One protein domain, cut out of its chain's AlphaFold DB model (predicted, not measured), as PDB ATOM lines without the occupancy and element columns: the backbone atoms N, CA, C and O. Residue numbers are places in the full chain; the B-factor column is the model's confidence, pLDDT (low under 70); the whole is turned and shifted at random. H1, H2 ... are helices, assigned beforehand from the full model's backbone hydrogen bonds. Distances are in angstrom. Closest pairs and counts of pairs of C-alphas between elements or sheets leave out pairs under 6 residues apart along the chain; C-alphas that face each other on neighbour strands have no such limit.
ATOM      1  N   SER A   4     119.160 219.791  96.257       95.19
ATOM      2  CA  SER A   4     118.001 219.647  95.362       95.19
ATOM      3  C   SER A   4     117.280 218.306  95.498       95.19
ATOM      4  O   SER A   4     116.113 218.204  95.138       95.19
ATOM      5  N   ARG A   5     117.957 217.279  96.025       92.06
ATOM      6  CA  ARG A   5     117.380 215.945  96.259       92.06
ATOM      7  C   ARG A   5     116.972 215.723  97.717       92.06
ATOM      8  O   ARG A   5     116.533 214.628  98.046       92.06
ATOM      9  N   GLY A   6     117.178 216.710  98.593       89.56
ATOM     10  CA  GLY A   6     116.873 216.607 100.022       89.56
ATOM     11  C   GLY A   6     117.712 215.581 100.796       89.56
ATOM     12  O   GLY A   6     117.392 215.284 101.939       89.56
ATOM     13  N   ASN A   7     118.789 215.034 100.218       90.12
ATOM     14  CA  ASN A   7     119.633 214.012 100.854       90.12
ATOM     15  C   ASN A   7     120.915 214.614 101.455       90.12
ATOM     16  O   ASN A   7     122.029 214.134 101.217       90.12
ATOM     17  N   VAL A   8     120.751 215.715 102.188       91.81
ATOM     18  CA  VAL A   8     121.827 216.432 102.880       91.81
ATOM     19  C   VAL A   8     121.601 216.310 104.376       91.81
ATOM     20  O   VAL A   8     120.487 216.496 104.855       91.81
ATOM     21  N   ILE A   9     122.668 216.007 105.105       89.81
ATOM     22  CA  ILE A   9     122.655 216.013 106.564       89.81
ATOM     23  C   ILE A   9     122.830 217.453 107.036       89.81
ATOM     24  O   ILE A   9     123.746 218.140 106.584       89.81
ATOM     25  N   ASP A  10     121.961 217.902 107.940       90.81
ATOM     26  CA  ASP A  10     122.140 219.188 108.609       90.81
ATOM     27  C   ASP A  10     123.302 219.090 109.618       90.81
ATOM     28  O   ASP A  10     123.193 218.352 110.604       90.81
ATOM     29  N   PRO A  11     124.411 219.826 109.414       89.12
ATOM     30  CA  PRO A  11     125.576 219.746 110.291       89.12
ATOM     31  C   PRO A  11     125.282 220.227 111.718       89.12
ATOM     32  O   PRO A  11     125.931 219.764 112.658       89.12
ATOM     33  N   PHE A  12     124.310 221.129 111.908       88.31
ATOM     34  CA  PHE A  12     123.961 221.644 113.233       88.31
ATOM     35  C   PHE A  12     123.177 220.629 114.061       88.31
ATOM     36  O   PHE A  12     123.432 220.496 115.259       88.31
ATOM     37  N   SER A  13     122.271 219.889 113.428       88.69
ATOM     38  CA  SER A  13     121.584 218.760 114.052       88.69
ATOM     39  C   SER A  13     122.535 217.590 114.299       88.69
ATOM     40  O   SER A  13     122.508 216.981 115.368       88.69
ATOM     41  N   GLU A  14     123.422 217.292 113.346       89.62
ATOM     42  CA  GLU A  14     124.304 216.131 113.468       89.62
ATOM     43  C   GLU A  14     125.370 216.321 114.551       89.62
ATOM     44  O   GLU A  14     125.609 215.391 115.320       89.62
ATOM     45  N   ARG A  15     125.944 217.526 114.721       87.00
ATOM     46  CA  ARG A  15     126.851 217.775 115.860       87.00
ATOM     47  C   ARG A  15     126.161 217.487 117.197       87.00
ATOM     48  O   ARG A  15     126.749 216.832 118.042       87.00
ATOM     49  N   LEU A  16     124.894 217.880 117.361       85.31
ATOM     50  CA  LEU A  16     124.135 217.641 118.594       85.31
ATOM     51  C   LEU A  16     123.872 216.149 118.822       85.31
ATOM     52  O   LEU A  16     123.860 215.688 119.958       85.31
ATOM     53  N   ARG A  17     123.694 215.380 117.745       86.19
ATOM     54  CA  ARG A  17     123.474 213.929 117.798       86.19
ATOM     55  C   ARG A  17     124.719 213.138 118.210       86.19
ATOM     56  O   ARG A  17     124.584 212.022 118.727       86.19
ATOM     57  N   LEU A  18     125.900 213.672 117.908       85.62
ATOM     58  CA  LEU A  18     127.194 213.040 118.174       85.62
ATOM     59  C   LEU A  18     127.778 213.409 119.541       85.62
ATOM     60  O   LEU A  18     128.684 212.722 120.005       85.62
ATOM     61  N   VAL A  19     127.250 214.442 120.202       76.50
ATOM     62  CA  VAL A  19     127.642 214.807 121.567       76.50
ATOM     63  C   VAL A  19     127.177 213.717 122.545       76.50
ATOM     64  O   VAL A  19     125.995 213.350 122.535       76.50
ATOM     65  N   PRO A  20     128.070 213.175 123.399       64.56
ATOM     66  CA  PRO A  20     127.646 212.315 124.493       64.56
ATOM     67  C   PRO A  20     126.689 213.098 125.397       64.56
ATOM     68  O   PRO A  20     126.921 214.273 125.661       64.56
ATOM     69  N   LYS A  21     125.607 212.459 125.862       60.72
ATOM     70  CA  LYS A  21     124.654 213.058 126.809       60.72
ATOM     71  C   LYS A  21     125.354 213.304 128.146       60.72
ATOM     72  O   LYS A  21     125.268 212.486 129.053       60.72
ATOM     73  N   VAL A  22     126.101 214.390 128.233       56.28
ATOM     74  CA  VAL A  22     126.639 214.909 129.478       56.28
ATOM     75  C   VAL A  22     125.783 216.117 129.806       56.28
ATOM     76  O   VAL A  22     125.627 217.005 128.966       56.28
ATOM     77  N   ASP A  23     125.222 216.141 131.010       54.12
ATOM     78  CA  ASP A  23     124.418 217.244 131.546       54.12
ATOM     79  C   ASP A  23     125.288 218.481 131.852       54.12
ATOM     80  O   ASP A  23     125.146 219.120 132.891       54.12
ATOM     81  N   THR A  24     126.233 218.815 130.968       51.59
ATOM     82  CA  THR A  24     127.070 220.007 131.078       51.59
ATOM     83  C   THR A  24     126.385 221.139 130.315       51.59
ATOM     84  O   THR A  24     126.424 221.169 129.079       51.59
ATOM     85  N   PRO A  25     125.737 222.091 131.005       41.62
ATOM     86  CA  PRO A  25     125.100 223.213 130.340       41.62
ATOM     87  C   PRO A  25     126.163 224.093 129.663       41.62
ATOM     88  O   PRO A  25     127.119 224.533 130.296       41.62
ATOM     89  N   GLY A  26     125.983 224.373 128.369       49.16
ATOM     90  CA  GLY A  26     126.629 225.516 127.709       49.16
ATOM     91  C   GLY A  26     127.647 225.235 126.600       49.16
ATOM     92  O   GLY A  26     128.064 226.186 125.943       49.16
ATOM     93  N   ARG A  27     128.021 223.985 126.302       53.50
ATOM     94  CA  ARG A  27     128.846 223.679 125.115       53.50
ATOM     95  C   ARG A  27     128.300 222.470 124.365       53.50
ATOM     96  O   ARG A  27     128.599 221.332 124.698       53.50
ATOM     97  N   ALA A  28     127.517 222.736 123.320       56.22
ATOM     98  CA  ALA A  28     127.316 221.763 122.255       56.22
ATOM     99  C   ALA A  28     128.676 221.540 121.583       56.22
ATOM    100  O   ALA A  28     129.132 222.378 120.803       56.22
ATOM    101  N   ASP A  29     129.342 220.457 121.961       67.94
ATOM    102  CA  ASP A  29     130.672 220.140 121.478       67.94
ATOM    103  C   ASP A  29     130.623 219.769 119.980       67.94
ATOM    104  O   ASP A  29     129.971 218.808 119.573       67.94
ATOM    105  N   SER A  30     131.266 220.571 119.125       82.88
ATOM    106  CA  SER A  30     131.403 220.281 117.690       82.88
ATOM    107  C   SER A  30     132.627 219.425 117.367       82.88
ATOM    108  O   SER A  30     132.820 219.051 116.207       82.88
ATOM    109  N   GLU A  31     133.457 219.115 118.361       86.69
ATOM    110  CA  GLU A  31     134.774 218.520 118.164       86.69
ATOM    111  C   GLU A  31     134.684 217.082 117.657       86.69
ATOM    112  O   GLU A  31     135.465 216.701 116.791       86.69
ATOM    113  N   GLY A  32     133.675 216.316 118.083       89.31
ATOM    114  CA  GLY A  32     133.434 214.967 117.562       89.31
ATOM    115  C   GLY A  32     133.154 214.948 116.053       89.31
ATOM    116  O   GLY A  32     133.751 214.164 115.315       89.31
ATOM    117  N   LEU A  33     132.294 215.854 115.566       91.00
ATOM    118  CA  LEU A  33     132.006 215.973 114.131       91.00
ATOM    119  C   LEU A  33     133.222 216.507 113.363       91.00
ATOM    120  O   LEU A  33     133.551 215.992 112.297       91.00
ATOM    121  N   ARG A  34     133.913 217.513 113.913       91.75
ATOM    122  CA  ARG A  34     135.121 218.099 113.313       91.75
ATOM    123  C   ARG A  34     136.231 217.062 113.157       91.75
ATOM    124  O   ARG A  34     136.822 216.958 112.084       91.75
ATOM    125  N   TYR A  35     136.476 216.282 114.205       92.25
ATOM    126  CA  TYR A  35     137.438 215.192 114.199       92.25
ATOM    127  C   TYR A  35     137.104 214.169 113.120       92.25
ATOM    128  O   TYR A  35     137.963 213.851 112.305       92.25
ATOM    129  N   LEU A  36     135.853 213.709 113.061       91.75
ATOM    130  CA  LEU A  36     135.428 212.729 112.068       91.75
ATOM    131  C   LEU A  36     135.656 213.228 110.638       91.75
ATOM    132  O   LEU A  36     136.204 212.492 109.820       91.75
ATOM    133  N   LEU A  37     135.272 214.473 110.336       91.06
ATOM    134  CA  LEU A  37     135.451 215.050 109.002       91.06
ATOM    135  C   LEU A  37     136.930 215.083 108.605       91.06
ATOM    136  O   LEU A  37     137.267 214.621 107.520       91.06
ATOM    137  N   LEU A  38     137.813 215.533 109.500       91.62
ATOM    138  CA  LEU A  38     139.259 215.553 109.258       91.62
ATOM    139  C   LEU A  38     139.854 214.144 109.145       91.62
ATOM    140  O   LEU A  38     140.669 213.884 108.267       91.62
ATOM    141  N   ARG A  39     139.416 213.219 109.999       90.19
ATOM    142  CA  ARG A  39     139.869 211.823 110.026       90.19
ATOM    143  C   ARG A  39     139.456 211.042 108.779       90.19
ATOM    144  O   ARG A  39     140.164 210.115 108.385       90.19
ATOM    145  N   SER A  40     138.305 211.394 108.207       85.75
ATOM    146  CA  SER A  40     137.711 210.775 107.015       85.75
ATOM    147  C   SER A  40     138.124 211.438 105.696       85.75
ATOM    148  O   SER A  40     137.808 210.910 104.634       85.75
ATOM    149  N   ALA A  41     138.817 212.578 105.744       78.06
ATOM    150  CA  ALA A  41     139.239 213.300 104.552       78.06
ATOM    151  C   ALA A  41     140.391 212.561 103.855       78.06
ATOM    152  O   ALA A  41     141.555 212.698 104.230       78.06
ATOM    153  N   LEU A  42     140.066 211.771 102.829       80.25
ATOM    154  CA  LEU A  42     141.041 211.209 101.898       80.25
ATOM    155  C   LEU A  42     141.078 212.068 100.632       80.25
ATOM    156  O   LEU A  42     140.044 212.394 100.060       80.25
ATOM    157  N   LEU A  43     142.283 212.420 100.176       80.88
ATOM    158  CA  LEU A  43     142.477 213.143  98.911       80.88
ATOM    159  C   LEU A  43     142.338 212.229  97.685       80.88
ATOM    160  O   LEU A  43     142.154 212.713  96.573       80.88
ATOM    161  N   SER A  44     142.468 210.916  97.883       88.44
ATOM    162  CA  SER A  44     142.520 209.914  96.817       88.44
ATOM    163  C   SER A  44     141.177 209.256  96.510       88.44
ATOM    164  O   SER A  44     141.028 208.685  95.432       88.44
ATOM    165  N   SER A  45     140.213 209.292  97.432       86.25
ATOM    166  CA  SER A  45     138.934 208.604  97.263       86.25
ATOM    167  C   SER A  45     137.801 209.244  98.053       86.25
ATOM    168  O   SER A  45     137.996 209.806  99.132       86.25
ATOM    169  N   ASP A  46     136.592 209.098  97.517       88.31
ATOM    170  CA  ASP A  46     135.369 209.548  98.169       88.31
ATOM    171  C   ASP A  46     135.027 208.669  99.378       88.31
ATOM    172  O   ASP A  46     135.141 207.440  99.340       88.31
ATOM    173  N   VAL A  47     134.525 209.301 100.440       85.69
ATOM    174  CA  VAL A  47     134.067 208.622 101.658       85.69
ATOM    175  C   VAL A  47     132.582 208.886 101.888       85.69
ATOM    176  O   VAL A  47     132.095 210.014 101.792       85.69
ATOM    177  N   SER A  48     131.844 207.824 102.216       88.69
ATOM    178  CA  SER A  48     130.428 207.909 102.577       88.69
ATOM    179  C   SER A  48     130.255 208.165 104.069       88.69
ATOM    180  O   SER A  48     130.812 207.457 104.906       88.69
ATOM    181  N   TYR A  49     129.431 209.153 104.409       89.88
ATOM    182  CA  TYR A  49     129.102 209.454 105.796       89.88
ATOM    183  C   TYR A  49     128.044 208.484 106.349       89.88
ATOM    184  O   TYR A  49     127.003 208.273 105.727       89.88
ATOM    185  N   SER A  50     128.276 207.954 107.555       90.56
ATOM    186  CA  SER A  50     127.307 207.149 108.309       90.56
ATOM    187  C   SER A  50     127.278 207.579 109.784       90.56
ATOM    188  O   SER A  50     128.324 207.534 110.435       90.56
ATOM    189  N   PRO A  51     126.105 207.922 110.358       90.62
ATOM    190  CA  PRO A  51     125.990 208.280 111.776       90.62
ATOM    191  C   PRO A  51     126.429 207.167 112.739       90.62
ATOM    192  O   PRO A  51     126.916 207.440 113.834       90.62
ATOM    193  N   ALA A  52     126.244 205.899 112.358       91.75
ATOM    194  CA  ALA A  52     126.659 204.767 113.186       91.75
ATOM    195  C   ALA A  52     128.189 204.666 113.245       91.75
ATOM    196  O   ALA A  52     128.759 204.564 114.331       91.75
ATOM    197  N   LEU A  53     128.844 204.792 112.086       90.88
ATOM    198  CA  LEU A  53     130.301 204.817 111.992       90.88
ATOM    199  C   LEU A  53     130.880 206.031 112.725       90.88
ATOM    200  O   LEU A  53     131.843 205.891 113.468       90.88
ATOM    201  N   ALA A  54     130.253 207.201 112.574       91.94
ATOM    202  CA  ALA A  54     130.633 208.421 113.276       91.94
ATOM    203  C   ALA A  54     130.706 208.209 114.794       91.94
ATOM    204  O   ALA A  54     131.728 208.486 115.419       91.94
ATOM    205  N   LYS A  55     129.638 207.656 115.383       91.12
ATOM    206  CA  LYS A  55     129.586 207.348 116.818       91.12
ATOM    207  C   LYS A  55     130.613 206.304 117.226       91.12
ATOM    208  O   LYS A  55     131.224 206.444 118.278       91.12
ATOM    209  N   GLN A  56     130.799 205.270 116.409       92.94
ATOM    210  CA  GLN A  56     131.789 204.234 116.677       92.94
ATOM    211  C   GLN A  56     133.199 204.826 116.747       92.94
ATOM    212  O   GLN A  56     133.870 204.616 117.750       92.94
ATOM    213  N   VAL A  57     133.605 205.603 115.737       92.88
ATOM    214  CA  VAL A  57     134.925 206.249 115.661       92.88
ATOM    215  C   VAL A  57     135.146 207.194 116.840       92.88
ATOM    216  O   VAL A  57     136.187 207.140 117.490       92.88
ATOM    217  N   ILE A  58     134.154 208.025 117.169       91.88
ATOM    218  CA  ILE A  58     134.232 208.931 118.324       91.88
ATOM    219  C   ILE A  58     134.418 208.133 119.619       91.88
ATOM    220  O   ILE A  58     135.305 208.442 120.411       91.88
ATOM    221  N   ASN A  59     133.627 207.081 119.829       91.62
ATOM    222  CA  ASN A  59     133.735 206.272 121.037       91.62
ATOM    223  C   ASN A  59     135.076 205.535 121.120       91.62
ATOM    224  O   ASN A  59     135.677 205.501 122.189       91.62
ATOM    225  N   SER A  60     135.563 204.953 120.023       94.38
ATOM    226  CA  SER A  60     136.805 204.178 120.036       94.38
ATOM    227  C   SER A  60     138.051 205.055 120.137       94.38
ATOM    228  O   SER A  60     138.950 204.737 120.909       94.38
ATOM    229  N   GLU A  61     138.111 206.154 119.381       94.38
ATOM    230  CA  GLU A  61     139.323 206.972 119.257       94.38
ATOM    231  C   GLU A  61     139.317 208.156 120.237       94.38
ATOM    232  O   GLU A  61     140.294 208.366 120.958       94.38
ATOM    233  N   LEU A  62     138.214 208.906 120.336       92.06
ATOM    234  CA  LEU A  62     138.167 210.088 121.202       92.06
ATOM    235  C   LEU A  62     137.841 209.749 122.653       92.06
ATOM    236  O   LEU A  62     138.501 210.263 123.547       92.06
ATOM    237  N   VAL A  63     136.847 208.898 122.912       90.69
ATOM    238  CA  VAL A  63     136.426 208.593 124.289       90.69
ATOM    239  C   VAL A  63     137.345 207.542 124.908       90.69
ATOM    240  O   VAL A  63     138.042 207.816 125.885       90.69
ATOM    241  N   ASN A  64     137.392 206.349 124.317       91.62
ATOM    242  CA  ASN A  64     138.050 205.199 124.931       91.62
ATOM    243  C   ASN A  64     139.579 205.251 124.874       91.62
ATOM    244  O   ASN A  64     140.225 204.612 125.704       91.62
ATOM    245  N   CYS A  65     140.153 205.983 123.918       93.69
ATOM    246  CA  CYS A  65     141.598 206.144 123.805       93.69
ATOM    247  C   CYS A  65     142.042 207.491 124.384       93.69
ATOM    248  O   CYS A  65     142.568 207.532 125.498       93.69
ATOM    249  N   LEU A  66     141.778 208.601 123.684       93.31
ATOM    250  CA  LEU A  66     142.269 209.917 124.105       93.31
ATOM    251  C   LEU A  66     141.659 210.380 125.437       93.31
ATOM    252  O   LEU A  66     142.381 210.837 126.321       93.31
ATOM    253  N   GLY A  67     140.344 210.236 125.598       91.62
ATOM    254  CA  GLY A  67     139.611 210.638 126.796       91.62
ATOM    255  C   GLY A  67     140.043 209.848 128.027       91.62
ATOM    256  O   GLY A  67     140.363 210.441 129.056       91.62
ATOM    257  N   ASN A  68     140.142 208.523 127.910       93.06
ATOM    258  CA  ASN A  68     140.652 207.676 128.989       93.06
ATOM    259  C   ASN A  68     142.112 207.984 129.337       93.06
ATOM    260  O   ASN A  68     142.454 208.024 130.519       93.06
ATOM    261  N   LEU A  69     142.980 208.214 128.344       93.56
ATOM    262  CA  LEU A  69     144.367 208.607 128.594       93.56
ATOM    263  C   LEU A  69     144.417 209.920 129.375       93.56
ATOM    264  O   LEU A  69     145.039 209.972 130.435       93.56
ATOM    265  N   LEU A  70     143.723 210.948 128.878       92.62
ATOM    266  CA  LEU A  70     143.680 212.261 129.507       92.62
ATOM    267  C   LEU A  70     143.154 212.153 130.941       92.62
ATOM    268  O   LEU A  70     143.813 212.611 131.868       92.62
ATOM    269  N   SER A  71     142.036 211.449 131.133       92.19
ATOM    270  CA  SER A  71     141.447 211.228 132.453       92.19
ATOM    271  C   SER A  71     142.410 210.547 133.422       92.19
ATOM    272  O   SER A  71     142.352 210.831 134.616       92.19
ATOM    273  N   ARG A  72     143.277 209.643 132.951       92.06
ATOM    274  CA  ARG A  72     144.263 208.961 133.799       92.06
ATOM    275  C   ARG A  72     145.428 209.879 134.152       92.06
ATOM    276  O   ARG A  72     145.754 209.987 135.329       92.06
ATOM    277  N   ILE A  73     146.031 210.556 133.174       91.50
ATOM    278  CA  ILE A  73     147.219 211.396 133.416       91.50
ATOM    279  C   ILE A  73     146.897 212.665 134.218       91.50
ATOM    280  O   ILE A  73     147.769 213.182 134.914       91.50
ATOM    281  N   THR A  74     145.652 213.147 134.155       92.19
ATOM    282  CA  THR A  74     145.174 214.274 134.971       92.19
ATOM    283  C   THR A  74     144.429 213.822 136.224       92.19
ATOM    284  O   THR A  74     143.977 214.668 136.992       92.19
ATOM    285  N   SER A  75     144.262 212.518 136.467       94.19
ATOM    286  CA  SER A  75     143.604 212.050 137.689       94.19
ATOM    287  C   SER A  75     144.427 212.446 138.908       94.19
ATOM    288  O   SER A  75     145.620 212.163 138.959       94.19
ATOM    289  N   VAL A  76     143.786 213.005 139.936       94.00
ATOM    290  CA  VAL A  76     144.435 213.319 141.223       94.00
ATOM    291  C   VAL A  76     145.008 212.059 141.884       94.00
ATOM    292  O   VAL A  76     146.000 212.143 142.598       94.00
ATOM    293  N   SER A  77     144.440 210.878 141.611       93.94
ATOM    294  CA  SER A  77     144.969 209.612 142.135       93.94
ATOM    295  C   SER A  77     146.323 209.214 141.540       93.94
ATOM    296  O   SER A  77     147.087 208.521 142.202       93.94
ATOM    297  N   ILE A  78     146.612 209.631 140.302       91.12
ATOM    298  CA  ILE A  78     147.855 209.303 139.586       91.12
ATOM    299  C   ILE A  78     148.821 210.494 139.615       91.12
ATOM    300  O   ILE A  78     150.016 210.310 139.813       91.12
ATOM    301  N   ASN A  79     148.309 211.717 139.460       90.94
ATOM    302  CA  ASN A  79     149.071 212.960 139.465       90.94
ATOM    303  C   ASN A  79     148.498 213.955 140.499       90.94
ATOM    304  O   ASN A  79     147.821 214.920 140.124       90.94
ATOM    305  N   PRO A  80     148.758 213.753 141.807       92.62
ATOM    306  CA  PRO A  80     148.205 214.603 142.865       92.62
ATOM    307  C   PRO A  80     148.568 216.083 142.712       92.62
ATOM    308  O   PRO A  80     147.757 216.958 142.998       92.62
ATOM    309  N   ASN A  81     149.773 216.360 142.210       92.88
ATOM    310  CA  ASN A  81     150.311 217.714 142.082       92.88
ATOM    311  C   ASN A  81     150.007 218.361 140.722       92.88
ATOM    312  O   ASN A  81     150.462 219.476 140.480       92.88
ATOM    313  N   GLN A  82     149.291 217.664 139.826       89.06
ATOM    314  CA  GLN A  82     149.035 218.092 138.441       89.06
ATOM    315  C   GLN A  82     150.308 218.592 137.733       89.06
ATOM    316  O   GLN A  82     150.282 219.522 136.924       89.06
ATOM    317  N   ALA A  83     151.445 217.975 138.060       88.19
ATOM    318  CA  ALA A  83     152.739 218.349 137.528       88.19
ATOM    319  C   ALA A  83     152.945 217.630 136.194       88.19
ATOM    320  O   ALA A  83     152.756 216.417 136.093       88.19
ATOM    321  N   ILE A  84     153.320 218.384 135.166       83.25
ATOM    322  CA  ILE A  84     153.687 217.849 133.857       83.25
ATOM    323  C   ILE A  84     155.168 218.137 133.672       83.25
ATOM    324  O   ILE A  84     155.598 219.287 133.780       83.25
ATOM    325  N   VAL A  85     155.939 217.089 133.395       80.12
ATOM    326  CA  VAL A  85     157.359 217.221 133.079       80.12
ATOM    327  C   VAL A  85     157.481 217.994 131.769       80.12
ATOM    328  O   VAL A  85     156.999 217.557 130.725       80.12
ATOM    329  N   ARG A  86     158.102 219.171 131.832       78.75
ATOM    330  CA  ARG A  86     158.485 219.940 130.652       78.75
ATOM    331  C   ARG A  86     159.944 219.644 130.368       78.75
ATOM    332  O   ARG A  86     160.803 220.174 131.056       78.75
ATOM    333  N   ILE A  87     160.176 218.784 129.390       82.50
ATOM    334  CA  ILE A  87     161.508 218.470 128.877       82.50
ATOM    335  C   ILE A  87     161.633 219.024 127.468       82.50
ATOM    336  O   ILE A  87     160.691 218.948 126.671       82.50
ATOM    337  N   ASN A  88     162.784 219.615 127.171       82.75
ATOM    338  CA  ASN A  88     163.147 219.935 125.799       82.75
ATOM    339  C   ASN A  88     163.662 218.672 125.076       82.75
ATOM    340  O   ASN A  88     163.768 217.595 125.664       82.75
ATOM    341  N   ARG A  89     163.942 218.783 123.773       77.75
ATOM    342  CA  ARG A  89     164.364 217.630 122.966       77.75
ATOM    343  C   ARG A  89     165.690 217.029 123.441       77.75
ATOM    344  O   ARG A  89     165.806 215.813 123.498       77.75
ATOM    345  N   GLU A  90     166.652 217.872 123.790       83.12
ATOM    346  CA  GLU A  90     167.991 217.461 124.226       83.12
ATOM    347  C   GLU A  90     167.925 216.756 125.590       83.12
ATOM    348  O   GLU A  90     168.531 215.708 125.791       83.12
ATOM    349  N   GLU A  91     167.115 217.283 126.509       81.19
ATOM    350  CA  GLU A  91     166.826 216.687 127.814       81.19
ATOM    351  C   GLU A  91     166.085 215.357 127.677       81.19
ATOM    352  O   GLU A  91     166.395 214.415 128.400       81.19
ATOM    353  N   ALA A  92     165.134 215.252 126.743       78.44
ATOM    354  CA  ALA A  92     164.451 213.997 126.450       78.44
ATOM    355  C   ALA A  92     165.429 212.949 125.898       78.44
ATOM    356  O   ALA A  92     165.459 211.824 126.385       78.44
ATOM    357  N   GLU A  93     166.268 213.318 124.928       78.00
ATOM    358  CA  GLU A  93     167.293 212.429 124.368       78.00
ATOM    359  C   GLU A  93     168.301 211.979 125.441       78.00
ATOM    360  O   GLU A  93     168.674 210.811 125.473       78.00
ATOM    361  N   ALA A  94     168.674 212.851 126.383       80.12
ATOM    362  CA  ALA A  94     169.509 212.477 127.525       80.12
ATOM    363  C   ALA A  94     168.792 211.544 128.521       80.12
ATOM    364  O   ALA A  94     169.426 210.662 129.099       80.12
ATOM    365  N   LEU A  95     167.481 211.722 128.722       74.19
ATOM    366  CA  LEU A  95     166.674 210.907 129.635       74.19
ATOM    367  C   LEU A  95     166.424 209.490 129.091       74.19
ATOM    368  O   LEU A  95     166.426 208.532 129.859       74.19
ATOM    369  N   PHE A  96     166.211 209.366 127.776       72.31
ATOM    370  CA  PHE A  96     165.836 208.112 127.106       72.31
ATOM    371  C   PHE A  96     166.992 207.447 126.337       72.31
ATOM    372  O   PHE A  96     166.892 206.288 125.945       72.31
ATOM    373  N   GLY A  97     168.123 208.130 126.141       68.12
ATOM    374  CA  GLY A  97     169.251 207.625 125.346       68.12
ATOM    375  C   GLY A  97     170.016 206.444 125.955       68.12
ATOM    376  O   GLY A  97     170.823 205.829 125.263       68.12
ATOM    377  N   GLY A  98     169.783 206.120 127.231       65.31
ATOM    378  CA  GLY A  98     170.421 205.000 127.936       65.31
ATOM    379  C   GLY A  98     169.521 203.784 128.178       65.31
ATOM    380  O   GLY A  98     169.973 202.816 128.787       65.31
ATOM    381  N   SER A  99     168.251 203.825 127.768       63.75
ATOM    382  CA  SER A  99     167.297 202.745 128.023       63.75
ATOM    383  C   SER A  99     167.096 201.866 126.790       63.75
ATOM    384  O   SER A  99     166.373 202.235 125.872       63.75
ATOM    385  N   ASP A 100     167.637 200.644 126.820       63.09
ATOM    386  CA  ASP A 100     167.354 199.586 125.828       63.09
ATOM    387  C   ASP A 100     165.887 199.093 125.862       63.09
ATOM    388  O   ASP A 100     165.476 198.276 125.038       63.09
ATOM    389  N   GLN A 101     165.072 199.601 126.794       63.41
ATOM    390  CA  GLN A 101     163.661 199.234 126.967       63.41
ATOM    391  C   GLN A 101     162.811 199.559 125.727       63.41
ATOM    392  O   GLN A 101     161.925 198.782 125.367       63.41
ATOM    393  N   ASP A 102     163.122 200.645 125.013       60.75
ATOM    394  CA  ASP A 102     162.437 200.987 123.760       60.75
ATOM    395  C   ASP A 102     162.803 200.013 122.623       60.75
ATOM    396  O   ASP A 102     161.979 199.711 121.758       60.75
ATOM    397  N   ALA A 103     164.022 199.460 122.645       60.94
ATOM    398  CA  ALA A 103     164.468 198.447 121.691       60.94
ATOM    399  C   ALA A 103     163.874 197.056 121.983       60.94
ATOM    400  O   ALA A 103     163.754 196.243 121.065       60.94
ATOM    401  N   GLU A 104     163.484 196.767 123.228       59.41
ATOM    402  CA  GLU A 104     162.750 195.545 123.589       59.41
ATOM    403  C   GLU A 104     161.293 195.571 123.108       59.41
ATOM    404  O   GLU A 104     160.792 194.547 122.645       59.41
ATOM    405  N   LEU A 105     160.636 196.737 123.112       56.06
ATOM    406  CA  LEU A 105     159.267 196.899 122.596       56.06
ATOM    407  C   LEU A 105     159.141 196.619 121.089       56.06
ATOM    408  O   LEU A 105     158.072 196.228 120.628       56.06
ATOM    409  N   LEU A 106     160.221 196.799 120.325       50.72
ATOM    410  CA  LEU A 106     160.270 196.560 118.875       50.72
ATOM    411  C   LEU A 106     160.686 195.126 118.496       50.72
ATOM    412  O   LEU A 106     160.727 194.801 117.310       50.72
ATOM    413  N   LYS A 107     161.025 194.279 119.477       54.38
ATOM    414  CA  LYS A 107     161.418 192.873 119.272       54.38
ATOM    415  C   LYS A 107     160.281 191.870 119.530       54.38
ATOM    416  O   LYS A 107     160.534 190.668 119.457       54.38
TER     417      LYS A 107
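AT A GLANCE: This is residues 4 to 107 of the 108 residues of the protein "tRNA-synt_1g domain-containing protein" of Opisthorchis viverrini (UniProt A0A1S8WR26). The long helix H3 is the spine of an elongated model: H2 packs across its first half with H1 on H2, while H4 and H5 lie far off beyond its last residue. The printed part has 104 residues, 54 of them in five named helices, H1 to H5 in order along the chain, with no named strand; its class is all helix, and the whole is extended, with a radius of gyration of the C-alphas of 20.0 A and spans of 63 by 40 by 24 A.

HOW THE PARTS SIT: Look first at H3, residues 51 to 73, with a kink of 27 degrees near residue 63. Its residues 54 to 62 alone touch H2, residues 31 to 40, at a steep tilt of 66 degrees; the closest C-alphas, of Gly 32 and Ile 58, are 6.1 A apart. H1, residues 11 to 18, touches H2, closest at the C-alphas of Arg 15 and Leu 33, 5.7 A. H4, residues 89 to 96, and H5, residues 101 to 105, touch no helix. Every O i to N i+4 pair is within hydrogen-bond range in H2, H4 and H5, 3 of 4 in H1, 14 of 19 in H3.

IN THESE COORDINATES: Find C-alpha 51 at (125.990, 208.280, 111.776); H3 runs 30.5 A to C-alpha 73 at (147.219, 211.396, 133.416).

THE WHOLE: The printed part has no cut; links H1 to H2 and H3 to H4 are long. Residues 20 to 29 and 97 to 107 have pLDDT under 70.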